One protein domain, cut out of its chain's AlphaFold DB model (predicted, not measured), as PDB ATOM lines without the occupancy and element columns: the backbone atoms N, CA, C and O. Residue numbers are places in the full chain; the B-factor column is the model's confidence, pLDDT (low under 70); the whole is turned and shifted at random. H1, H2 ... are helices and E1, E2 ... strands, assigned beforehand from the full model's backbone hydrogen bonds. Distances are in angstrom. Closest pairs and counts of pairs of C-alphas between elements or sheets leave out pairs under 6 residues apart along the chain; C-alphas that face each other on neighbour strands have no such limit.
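What this domain is: This is residues 63 to 144 of the 152 residues of an uncharacterized protein of Aegilops tauschii (UniProt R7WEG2). Two small antiparallel sheets sit one after the other along an elongated domain: a three-stranded one, E1 to E3, towards one end, and a larger, strongly twisted one, E4 to E7, towards the other. The short helix H1 joins them in the chain, and no strand of the one sheet comes close to a strand of the other. The printed part has 82 residues, with seven named strands and one named helix in the order E1 E2 E3 H1 E4 E5 E6 E7; each sheet is in chain order, and the class is mostly strand. It is only just compact, close to loose, with a radius of gyration of the C-alphas of 13.7 A and spans of 44 by 27 by 18 A.

Where its parts are: Find C-alpha 63 at (74.591, 133.619, 147.182), where E1, residues 63 to 65, begins. Go on to E2, residues 77 to 82, 16.1 A long, and E3, residues 88 to 92, 13.5 A. Next come H1, residues 94 to 97, from C-alpha 94 at (85.288, 120.543, 142.412), then E4, residues 99 to 103, 11.9 A, and E5, residues 109 to 113, 12.6 A. The longest strands by residues come last: E6, residues 124 to 130, 18.7 A, and E7, residues 137 to 143, 18.9 A, ending at C-alpha 143 at (76.174, 116.501, 164.876).

How they stand to each other: E1, E2 and E3 form a meander, each strand the antiparallel neighbour of the one before; E4, E5, E6 and E7 form another. In the hairpin of E1 and E2, look for N 65 and O 79, 2.8 A apart and within hydrogen-bond range. In the hairpin of E2 and E3, N 80 and O 89 are within that range at 2.8 A. H1 is not on this sheet; it only grazes the sheet E4 E5 E6 E7, with its residues 95 to 97, and the closest C-alphas of H1 and E5, those of Leu 96 and Leu 111, are 7.8 A apart. H1 is too short for an O i to N i+4 pair; its one O i to N i+3 pair is within range. In the larger sheet, find the hairpins by N 102 and O 110, 2.8 A, for E4 and E5; N 111 and O 128, 2.8 A, for E5 and E6; and N 127 and O 140, 2.8 A, for E6 and E7. The edge strands E4 and E7 are apart.

The domain as a whole: The two C-alphas farthest apart, those of Thr 85 and Asn 119, are 45.7 A apart. The printed part has no cut. The link from E1 to E2, 11 residues, is long. The mean pLDDT of the printed part is 77.7; look for values under 70 at residues 66 to 75, residues 115 to 124 and residue 144.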
ATOM      1  N   VAL A  63      75.480 134.773 147.120       91.19
ATOM      2  CA  VAL A  63      74.591 133.619 147.182       91.19
ATOM      3  C   VAL A  63      74.887 132.694 146.015       91.19
ATOM      4  O   VAL A  63      75.169 133.143 144.902       91.19
ATOM      5  N   ILE A  64      74.843 131.391 146.270       88.69
ATOM      6  CA  ILE A  64      74.855 130.394 145.207       88.69
ATOM      7  C   ILE A  64      73.441 130.285 144.642       88.69
ATOM      8  O   ILE A  64      72.481 130.093 145.387       88.69
ATOM      9  N   LEU A  65      73.318 130.439 143.330       86.75
ATOM     10  CA  LEU A  65      72.091 130.136 142.617       86.75
ATOM     11  C   LEU A  65      72.138 128.644 142.296       86.75
ATOM     12  O   LEU A  65      72.995 128.189 141.531       86.75
ATOM     13  N   ASP A  66      71.266 127.881 142.952       69.38
ATOM     14  CA  ASP A  66      71.047 126.475 142.632       69.38
ATOM     15  C   ASP A  66      70.268 126.443 141.315       69.38
ATOM     16  O   ASP A  66      69.041 126.495 141.296       69.38
ATOM     17  N   GLU A  67      70.979 126.516 140.188       60.75
ATOM     18  CA  GLU A  67      70.339 126.170 138.921       60.75
ATOM     19  C   GLU A  67      70.076 124.664 138.956       60.75
ATOM     20  O   GLU A  67      70.889 123.928 139.518       60.75
ATOM     21  N   ASP A  68      68.965 124.213 138.365       55.59
ATOM     22  CA  ASP A  68      68.596 122.801 138.207       55.59
ATOM     23  C   ASP A  68      69.616 122.059 137.317       55.59
ATOM     24  O   ASP A  68      69.319 121.581 136.220       55.59
ATOM     25  N   TYR A  69      70.868 121.995 137.764       56.72
ATOM     26  CA  TYR A  69      71.925 121.247 137.127       56.72
ATOM     27  C   TYR A  69      71.523 119.775 137.218       56.72
ATOM     28  O   TYR A  69      71.151 119.305 138.303       56.72
ATOM     29  N   PRO A  70      71.596 119.022 136.106       55.97
ATOM     30  CA  PRO A  70      71.385 117.586 136.143       55.97
ATOM     31  C   PRO A  70      72.220 116.998 137.280       55.97
ATOM     32  O   PRO A  70      73.377 117.381 137.450       55.97
ATOM     33  N   LYS A  71      71.661 116.074 138.070       57.25
ATOM     34  CA  LYS A  71      72.375 115.462 139.211       57.25
ATOM     35  C   LYS A  71      73.715 114.821 138.807       57.25
ATOM     36  O   LYS A  71      74.586 114.660 139.661       57.25
ATOM     37  N   ASP A  72      73.876 114.526 137.519       58.97
ATOM     38  CA  ASP A  72      75.089 113.991 136.902       58.97
ATOM     39  C   ASP A  72      76.159 115.060 136.593       58.97
ATOM     40  O   ASP A  72      77.324 114.718 136.412       58.97
ATOM     41  N   ASP A  73      75.819 116.355 136.610       66.75
ATOM     42  CA  ASP A  73      76.746 117.479 136.401       66.75
ATOM     43  C   ASP A  73      77.260 118.056 137.735       66.75
ATOM     44  O   ASP A  73      77.293 119.266 138.012       66.75
ATOM     45  N   ALA A  74      77.687 117.148 138.615       65.06
ATOM     46  CA  ALA A  74      78.320 117.490 139.887       65.06
ATOM     47  C   ALA A  74      79.613 118.317 139.704       65.06
ATOM     48  O   ALA A  74      80.033 118.994 140.642       65.06
ATOM     49  N   ASP A  75      80.204 118.286 138.506       68.69
ATOM     50  CA  ASP A  75      81.390 119.052 138.110       68.69
ATOM     51  C   ASP A  75      81.077 120.371 137.377       68.69
ATOM     52  O   ASP A  75      81.979 121.166 137.078       68.69
ATOM     53  N   GLY A  76      79.798 120.620 137.098       76.00
ATOM     54  CA  GLY A  76      79.340 121.817 136.419       76.00
ATOM     55  C   GLY A  76      79.726 123.091 137.179       76.00
ATOM     56  O   GLY A  76      79.801 123.109 138.416       76.00
ATOM     57  N   PRO A  77      79.998 124.195 136.466       82.38
ATOM     58  CA  PRO A  77      80.222 125.471 137.120       82.38
ATOM     59  C   PRO A  77      78.951 125.929 137.844       82.38
ATOM     60  O   PRO A  77      77.863 125.865 137.288       82.38
ATOM     61  N   ARG A  78      79.104 126.434 139.066       85.44
ATOM     62  CA  ARG A  78      78.035 127.044 139.859       85.44
ATOM     63  C   ARG A  78      77.960 128.536 139.587       85.44
ATOM     64  O   ARG A  78      78.990 129.174 139.342       85.44
ATOM     65  N   LEU A  79      76.747 129.072 139.617       88.38
ATOM     66  CA  LEU A  79      76.500 130.495 139.462       88.38
ATOM     67  C   LEU A  79      76.411 131.140 140.844       88.38
ATOM     68  O   LEU A  79      75.635 130.714 141.696       88.38
ATOM     69  N   PHE A  80      77.223 132.162 141.058       90.00
ATOM     70  CA  PHE A  80      77.212 132.979 142.259       90.00
ATOM     71  C   PHE A  80      76.669 134.357 141.898       90.00
ATOM     72  O   PHE A  80      77.034 134.899 140.855       90.00
ATOM     73  N   LEU A  81      75.814 134.916 142.748       90.88
ATOM     74  CA  LEU A  81      75.252 136.257 142.608       90.88
ATOM     75  C   LEU A  81      75.673 137.109 143.800       90.88
ATOM     76  O   LEU A  81      75.420 136.739 144.947       90.88
ATOM     77  N   ASN A  82      76.268 138.263 143.520       90.75
ATOM     78  CA  ASN A  82      76.489 139.297 144.511       90.75
ATOM     79  C   ASN A  82      75.176 140.067 144.713       90.75
ATOM     80  O   ASN A  82      74.760 140.833 143.846       90.75
ATOM     81  N   ILE A  83      74.507 139.884 145.849       90.75
ATOM     82  CA  ILE A  83      73.207 140.516 146.129       90.75
ATOM     83  C   ILE A  83      73.305 142.029 146.351       90.75
ATOM     84  O   ILE A  83      72.293 142.721 146.284       90.75
ATOM     85  N   ARG A  84      74.506 142.557 146.614       89.31
ATOM     86  CA  ARG A  84      74.736 143.992 146.810       89.31
ATOM     87  C   ARG A  84      74.956 144.715 145.485       89.31
ATOM     88  O   ARG A  84      74.475 145.831 145.321       89.31
ATOM     89  N   THR A  85      75.692 144.102 144.558       88.25
ATOM     90  CA  THR A  85      76.086 144.731 143.283       88.25
ATOM     91  C   THR A  85      75.307 144.209 142.075       88.25
ATOM     92  O   THR A  85      75.338 144.828 141.015       88.25
ATOM     93  N   GLY A  86      74.626 143.068 142.202       88.88
ATOM     94  CA  GLY A  86      73.968 142.364 141.100       88.88
ATOM     95  C   GLY A  86      74.932 141.649 140.145       88.88
ATOM     96  O   GLY A  86      74.485 141.075 139.151       88.88
ATOM     97  N   ARG A  87      76.249 141.669 140.406       88.00
ATOM     98  CA  ARG A  87      77.239 140.963 139.579       88.00
ATOM     99  C   ARG A  87      77.089 139.453 139.749       88.00
ATOM    100  O   ARG A  87      76.822 138.964 140.843       88.00
ATOM    101  N   TYR A  88      77.304 138.712 138.668       88.25
ATOM    102  CA  TYR A  88      77.296 137.254 138.681       88.25
ATOM    103  C   TYR A  88      78.678 136.696 138.340       88.25
ATOM    104  O   TYR A  88      79.415 137.263 137.533       88.25
ATOM    105  N   LEU A  89      79.021 135.557 138.939       86.00
ATOM    106  CA  LEU A  89      80.280 134.860 138.710       86.00
ATOM    107  C   LEU A  89      80.024 133.364 138.546       86.00
ATOM    108  O   LEU A  89      79.467 132.712 139.425       86.00
ATOM    109  N   ARG A  90      80.451 132.808 137.410       86.75
ATOM    110  CA  ARG A  90      80.313 131.382 137.103       86.75
ATOM    111  C   ARG A  90      81.623 130.660 137.399       86.75
ATOM    112  O   ARG A  90      82.651 130.976 136.804       86.75
ATOM    113  N   ARG A  91      81.607 129.698 138.325       82.25
ATOM    114  CA  ARG A  91      82.831 129.059 138.827       82.25
ATOM    115  C   ARG A  91      82.639 127.585 139.156       82.25
ATOM    116  O   ARG A  91      81.657 127.197 139.777       82.25
ATOM    117  N   ARG A  92      83.615 126.752 138.789       84.50
ATOM    118  CA  ARG A  92      83.642 125.338 139.192       84.50
ATOM    119  C   ARG A  92      83.968 125.197 140.673       84.50
ATOM    120  O   ARG A  92      84.888 125.844 141.170       84.50
ATOM    121  N   VAL A  93      83.251 124.300 141.343       83.81
ATOM    122  CA  VAL A  93      83.477 123.936 142.746       83.81
ATOM    123  C   VAL A  93      83.731 122.425 142.809       83.81
ATOM    124  O   VAL A  93      82.797 121.659 143.049       83.81
ATOM    125  N   PRO A  94      84.980 121.968 142.584       76.50
ATOM    126  CA  PRO A  94      85.288 120.543 142.412       76.50
ATOM    127  C   PRO A  94      84.871 119.660 143.595       76.50
ATOM    128  O   PRO A  94      84.564 118.486 143.415       76.50
ATOM    129  N   MET A  95      84.804 120.220 144.810       77.88
ATOM    130  CA  MET A  95      84.397 119.487 146.015       77.88
ATOM    131  C   MET A  95      82.966 118.935 145.952       77.88
ATOM    132  O   MET A  95      82.666 117.955 146.634       77.88
ATOM    133  N   LEU A  96      82.095 119.513 145.116       77.50
ATOM    134  CA  LEU A  96      80.723 119.035 144.922       77.50
ATOM    135  C   LEU A  96      80.641 117.688 144.179       77.50
ATOM    136  O   LEU A  96      79.551 117.128 144.071       77.50
ATOM    137  N   ARG A  97      81.768 117.132 143.706       78.00
ATOM    138  CA  ARG A  97      81.861 115.759 143.175       78.00
ATOM    139  C   ARG A  97      81.710 114.693 144.261       78.00
ATOM    140  O   ARG A  97      80.975 113.729 144.077       78.00
ATOM    141  N   ASP A  98      82.312 114.920 145.424       79.00
ATOM    142  CA  ASP A  98      82.324 113.945 146.525       79.00
ATOM    143  C   ASP A  98      81.510 114.410 147.738       79.00
ATOM    144  O   ASP A  98      81.340 113.670 148.707       79.00
ATOM    145  N   HIS A  99      80.978 115.635 147.694       81.94
ATOM    146  CA  HIS A  99      80.232 116.238 148.792       81.94
ATOM    147  C   HIS A  99      78.849 116.730 148.355       81.94
ATOM    148  O   HIS A  99      78.598 117.048 147.196       81.94
ATOM    149  N   VAL A 100      77.944 116.802 149.325       81.25
ATOM    150  CA  VAL A 100      76.620 117.416 149.222       81.25
ATOM    151  C   VAL A 100      76.682 118.798 149.859       81.25
ATOM    152  O   VAL A 100      77.178 118.928 150.981       81.25
ATOM    153  N   LEU A 101      76.166 119.813 149.166       84.31
ATOM    154  CA  LEU A 101      75.953 121.140 149.736       84.31
ATOM    155  C   LEU A 101      74.843 121.073 150.791       84.31
ATOM    156  O   LEU A 101      73.753 120.578 150.529       84.31
ATOM    157  N   VAL A 102      75.144 121.542 151.995       85.12
ATOM    158  CA  VAL A 102      74.230 121.561 153.147       85.12
ATOM    159  C   VAL A 102      73.637 122.953 153.336       85.12
ATOM    160  O   VAL A 102      72.507 123.089 153.784       85.12
ATOM    161  N   GLY A 103      74.411 123.985 153.013       85.69
ATOM    162  CA  GLY A 103      74.000 125.378 153.114       85.69
ATOM    163  C   GLY A 103      75.131 126.310 152.706       85.69
ATOM    164  O   GLY A 103      76.266 125.867 152.516       85.69
ATOM    165  N   ALA A 104      74.812 127.596 152.582       87.88
ATOM    166  CA  ALA A 104      75.756 128.633 152.170       87.88
ATOM    167  C   ALA A 104      75.778 129.844 153.141       87.88
ATOM    168  O   ALA A 104      75.468 130.960 152.723       87.88
ATOM    169  N   PRO A 105      76.052 129.654 154.451       84.38
ATOM    170  CA  PRO A 105      76.071 130.753 155.419       84.38
ATOM    171  C   PRO A 105      77.176 131.764 155.098       84.38
ATOM    172  O   PRO A 105      78.319 131.379 154.856       84.38
ATOM    173  N   ASP A 106      76.850 133.057 155.123       83.62
ATOM    174  CA  ASP A 106      77.788 134.148 154.806       83.62
ATOM    175  C   ASP A 106      78.535 133.946 153.463       83.62
ATOM    176  O   ASP A 106      79.689 134.358 153.315       83.62
ATOM    177  N   GLY A 107      77.901 133.254 152.508       85.62
ATOM    178  CA  GLY A 107      78.461 132.881 151.204       85.62
ATOM    179  C   GLY A 107      79.534 131.781 151.231       85.62
ATOM    180  O   GLY A 107      80.057 131.395 150.182       85.62
ATOM    181  N   LEU A 108      79.866 131.241 152.405       87.75
ATOM    182  CA  LEU A 108      80.722 130.064 152.548       87.75
ATOM    183  C   LEU A 108      79.901 128.797 152.343       87.75
ATOM    184  O   LEU A 108      78.808 128.671 152.880       87.75
ATOM    185  N   LEU A 109      80.438 127.819 151.623       88.75
ATOM    186  CA  LEU A 109      79.744 126.565 151.347       88.75
ATOM    187  C   LEU A 109      79.995 125.561 152.473       88.75
ATOM    188  O   LEU A 109      81.130 125.158 152.713       88.75
ATOM    189  N   VAL A 110      78.932 125.107 153.134       88.50
ATOM    190  CA  VAL A 110      78.997 123.985 154.076       88.50
ATOM    191  C   VAL A 110      78.734 122.705 153.306       88.50
ATOM    192  O   VAL A 110      77.634 122.475 152.806       88.50
ATOM    193  N   LEU A 111      79.742 121.848 153.228       87.38
ATOM    194  CA  LEU A 111      79.717 120.603 152.479       87.38
ATOM    195  C   LEU A 111      79.747 119.403 153.431       87.38
ATOM    196  O   LEU A 111      80.442 119.410 154.444       87.38
ATOM    197  N   ARG A 112      79.006 118.343 153.099       85.25
ATOM    198  CA  ARG A 112      79.040 117.043 153.791       85.25
ATOM    199  C   ARG A 112      79.500 115.970 152.818       85.25
ATOM    200  O   ARG A 112      78.956 115.891 151.723       85.25
ATOM    201  N   ASN A 113      80.441 115.118 153.215       79.75
ATOM    202  CA  ASN A 113      80.886 114.012 152.363       79.75
ATOM    203  C   ASN A 113      79.699 113.096 151.983       79.75
ATOM    204  O   ASN A 113      78.867 112.767 152.833       79.75
ATOM    205  N   ARG A 114      79.594 112.716 150.702       74.12
ATOM    206  CA  ARG A 114      78.573 111.781 150.191       74.12
ATOM    207  C   ARG A 114      78.769 110.375 150.741       74.12
ATOM    208  O   ARG A 114      77.800 109.655 150.975       74.12
ATOM    209  N   THR A 115      80.019 109.986 150.951       66.00
ATOM    210  CA  THR A 115      80.383 108.667 151.445       66.00
ATOM    211  C   THR A 115      80.153 108.642 152.949       66.00
ATOM    212  O   THR A 115      80.855 109.311 153.708       66.00
ATOM    213  N   ARG A 116      79.165 107.864 153.408       57.66
ATOM    214  CA  ARG A 116      79.067 107.525 154.832       57.66
ATOM    215  C   ARG A 116      80.362 106.808 155.212       57.66
ATOM    216  O   ARG A 116      80.648 105.743 154.665       57.66
ATOM    217  N   ILE A 117      81.141 107.379 156.131       57.12
ATOM    218  CA  ILE A 117      82.246 106.653 156.760       57.12
ATOM    219  C   ILE A 117      81.586 105.501 157.518       57.12
ATOM    220  O   ILE A 117      80.967 105.720 158.553       57.12
ATOM    221  N   ARG A 118      81.659 104.283 156.965       54.41
ATOM    222  CA  ARG A 118      80.953 103.091 157.478       54.41
ATOM    223  C   ARG A 118      81.334 102.718 158.920       54.41
ATOM    224  O   ARG A 118      80.642 101.908 159.519       54.41
ATOM    225  N   ASN A 119      82.381 103.344 159.463       54.66
ATOM    226  CA  ASN A 119      82.965 103.060 160.772       54.66
ATOM    227  C   ASN A 119      82.969 104.281 161.719       54.66
ATOM    228  O   ASN A 119      83.624 104.229 162.754       54.66
ATOM    229  N   MET A 120      82.305 105.392 161.366       54.84
ATOM    230  CA  MET A 120      82.102 106.512 162.295       54.84
ATOM    231  C   MET A 120      80.790 106.265 163.042       54.84
ATOM    232  O   MET A 120      79.725 106.252 162.420       54.84
ATOM    233  N   GLU A 121      80.866 106.030 164.352       54.34
ATOM    234  CA  GLU A 121      79.676 105.876 165.190       54.34
ATOM    235  C   GLU A 121      78.803 107.149 165.122       54.34
ATOM    236  O   GLU A 121      79.333 108.269 165.115       54.34
ATOM    237  N   PRO A 122      77.461 107.019 165.057       58.53
ATOM    238  CA  PRO A 122      76.565 108.158 165.235       58.53
ATOM    239  C   PRO A 122      76.875 108.851 166.575       58.53
ATOM    240  O   PRO A 122      77.146 108.145 167.547       58.53
ATOM    241  N   PRO A 123      76.809 110.197 166.674       64.81
ATOM    242  CA  PRO A 123      76.004 111.086 165.832       64.81
ATOM    243  C   PRO A 123      76.784 112.138 165.008       64.81
ATOM    244  O   PRO A 123      76.198 113.158 164.655       64.81
ATOM    245  N   PHE A 124      78.076 111.969 164.697       65.62
ATOM    246  CA  PHE A 124      78.881 113.048 164.083       65.62
ATOM    247  C   PHE A 124      79.182 112.839 162.588       65.62
ATOM    248  O   PHE A 124      79.505 111.741 162.146       65.62
ATOM    249  N   ALA A 125      79.129 113.919 161.799       73.44
ATOM    250  CA  ALA A 125      79.631 113.973 160.424       73.44
ATOM    251  C   ALA A 125      80.793 114.963 160.307       73.44
ATOM    252  O   ALA A 125      80.761 116.046 160.895       73.44
ATOM    253  N   ILE A 126      81.785 114.617 159.482       77.50
ATOM    254  CA  ILE A 126      82.804 115.571 159.042       77.50
ATOM    255  C   ILE A 126      82.169 116.472 157.985       77.50
ATOM    256  O   ILE A 126      81.683 116.002 156.947       77.50
ATOM    257  N   ARG A 127      82.169 117.770 158.265       82.31
ATOM    258  CA  ARG A 127      81.752 118.823 157.347       82.31
ATOM    259  C   ARG A 127      82.963 119.641 156.932       82.31
ATOM    260  O   ARG A 127      83.951 119.728 157.660       82.31
ATOM    261  N   VAL A 128      82.867 120.228 155.750       85.00
ATOM    262  CA  VAL A 128      83.874 121.134 155.206       85.00
ATOM    263  C   VAL A 128      83.211 122.482 155.004       85.00
ATOM    264  O   VAL A 128      82.199 122.570 154.315       85.00
ATOM    265  N   LEU A 129      83.761 123.519 155.620       86.50
ATOM    266  CA  LEU A 129      83.447 124.900 155.298       86.50
ATOM    267  C   LEU A 129      84.410 125.335 154.196       86.50
ATOM    268  O   LEU A 129      85.618 125.377 154.414       86.50
ATOM    269  N   LEU A 130      83.880 125.606 153.010       86.38
ATOM    270  CA  LEU A 130      84.641 125.949 151.819       86.38
ATOM    271  C   LEU A 130      84.359 127.397 151.425       86.38
ATOM    272  O   LEU A 130      83.208 127.779 151.218       86.38
ATOM    273  N   ASN A 131      85.413 128.179 151.224       86.25
ATOM    274  CA  ASN A 131      85.307 129.429 150.492       86.25
ATOM    275  C   ASN A 131      85.409 129.139 148.979       86.25
ATOM    276  O   ASN A 131      86.473 128.729 148.506       86.25
ATOM    277  N   PRO A 132      84.340 129.348 148.188       83.56
ATOM    278  CA  PRO A 132      84.331 128.965 146.776       83.56
ATOM    279  C   PRO A 132      85.266 129.808 145.895       83.56
ATOM    280  O   PRO A 132      85.647 129.358 144.812       83.56
ATOM    281  N   PHE A 133      85.661 131.008 146.333       81.31
ATOM    282  CA  PHE A 133      86.461 131.947 145.540       81.31
ATOM    283  C   PHE A 133      87.958 131.833 145.824       81.31
ATOM    284  O   PHE A 133      88.777 131.887 144.898       81.31
ATOM    285  N   THR A 134      88.314 131.612 147.088       77.25
ATOM    286  CA  THR A 134      89.709 131.444 147.505       77.25
ATOM    287  C   THR A 134      90.152 129.984 147.489       77.25
ATOM    288  O   THR A 134      91.317 129.716 147.227       77.25
ATOM    289  N   GLY A 135      89.227 129.038 147.679       79.19
ATOM    290  CA  GLY A 135      89.540 127.616 147.836       79.19
ATOM    291  C   GLY A 135      89.909 127.224 149.266       79.19
ATOM    292  O   GLY A 135      90.235 126.063 149.498       79.19
ATOM    293  N   PHE A 136      89.838 128.159 150.221       78.94
ATOM    294  CA  PHE A 136      90.080 127.863 151.629       78.94
ATOM    295  C   PHE A 136      89.095 126.817 152.157       78.94
ATOM    296  O   PHE A 136      87.892 126.903 151.895       78.94
ATOM    297  N   MET A 137      89.603 125.865 152.938       81.19
ATOM    298  CA  MET A 137      88.831 124.771 153.512       81.19
ATOM    299  C   MET A 137      89.097 124.649 155.008       81.19
ATOM    300  O   MET A 137      90.243 124.536 155.435       81.19
ATOM    301  N   LEU A 138      88.024 124.580 155.793       83.62
ATOM    302  CA  LEU A 138      88.071 124.222 157.206       83.62
ATOM    303  C   LEU A 138      87.233 122.966 157.445       83.62
ATOM    304  O   LEU A 138      86.038 122.936 157.155       83.62
ATOM    305  N   HIS A 139      87.853 121.936 158.013       83.94
ATOM    306  CA  HIS A 139      87.168 120.709 158.403       83.94
ATOM    307  C   HIS A 139      86.684 120.810 159.846       83.94
ATOM    308  O   HIS A 139      87.439 121.209 160.730       83.94
ATOM    309  N   PHE A 140      85.442 120.408 160.101       80.81
ATOM    310  CA  PHE A 140      84.900 120.361 161.454       80.81
ATOM    311  C   PHE A 140      83.934 119.190 161.628       80.81
ATOM    312  O   PHE A 140      83.221 118.794 160.704       80.81
ATOM    313  N   ALA A 141      83.916 118.625 162.833       81.94
ATOM    314  CA  ALA A 141      82.917 117.643 163.223       81.94
ATOM    315  C   ALA A 141      81.640 118.370 163.654       81.94
ATOM    316  O   ALA A 141      81.685 119.351 164.394       81.94
ATOM    317  N   SER A 142      80.489 117.896 163.190       74.88
ATOM    318  CA  SER A 142      79.188 118.461 163.540       74.88
ATOM    319  C   SER A 142      78.173 117.337 163.735       74.88
ATOM    320  O   SER A 142      78.204 116.367 162.969       74.88
ATOM    321  N   PRO A 143      77.268 117.445 164.725       73.69
ATOM    322  CA  PRO A 143      76.174 116.501 164.876       73.69
ATOM    323  C   PRO A 143      75.340 116.404 163.594       73.69
ATOM    324  O   PRO A 143      75.064 117.395 162.904       73.69
ATOM    325  N   ILE A 144      74.929 115.191 163.256       64.81
ATOM    326  CA  ILE A 144      73.961 114.934 162.203       64.81
ATOM    327  C   ILE A 144      72.582 115.144 162.830       64.81
ATOM    328  O   ILE A 144      72.027 114.233 163.433       64.81
TER     329      ILE A 144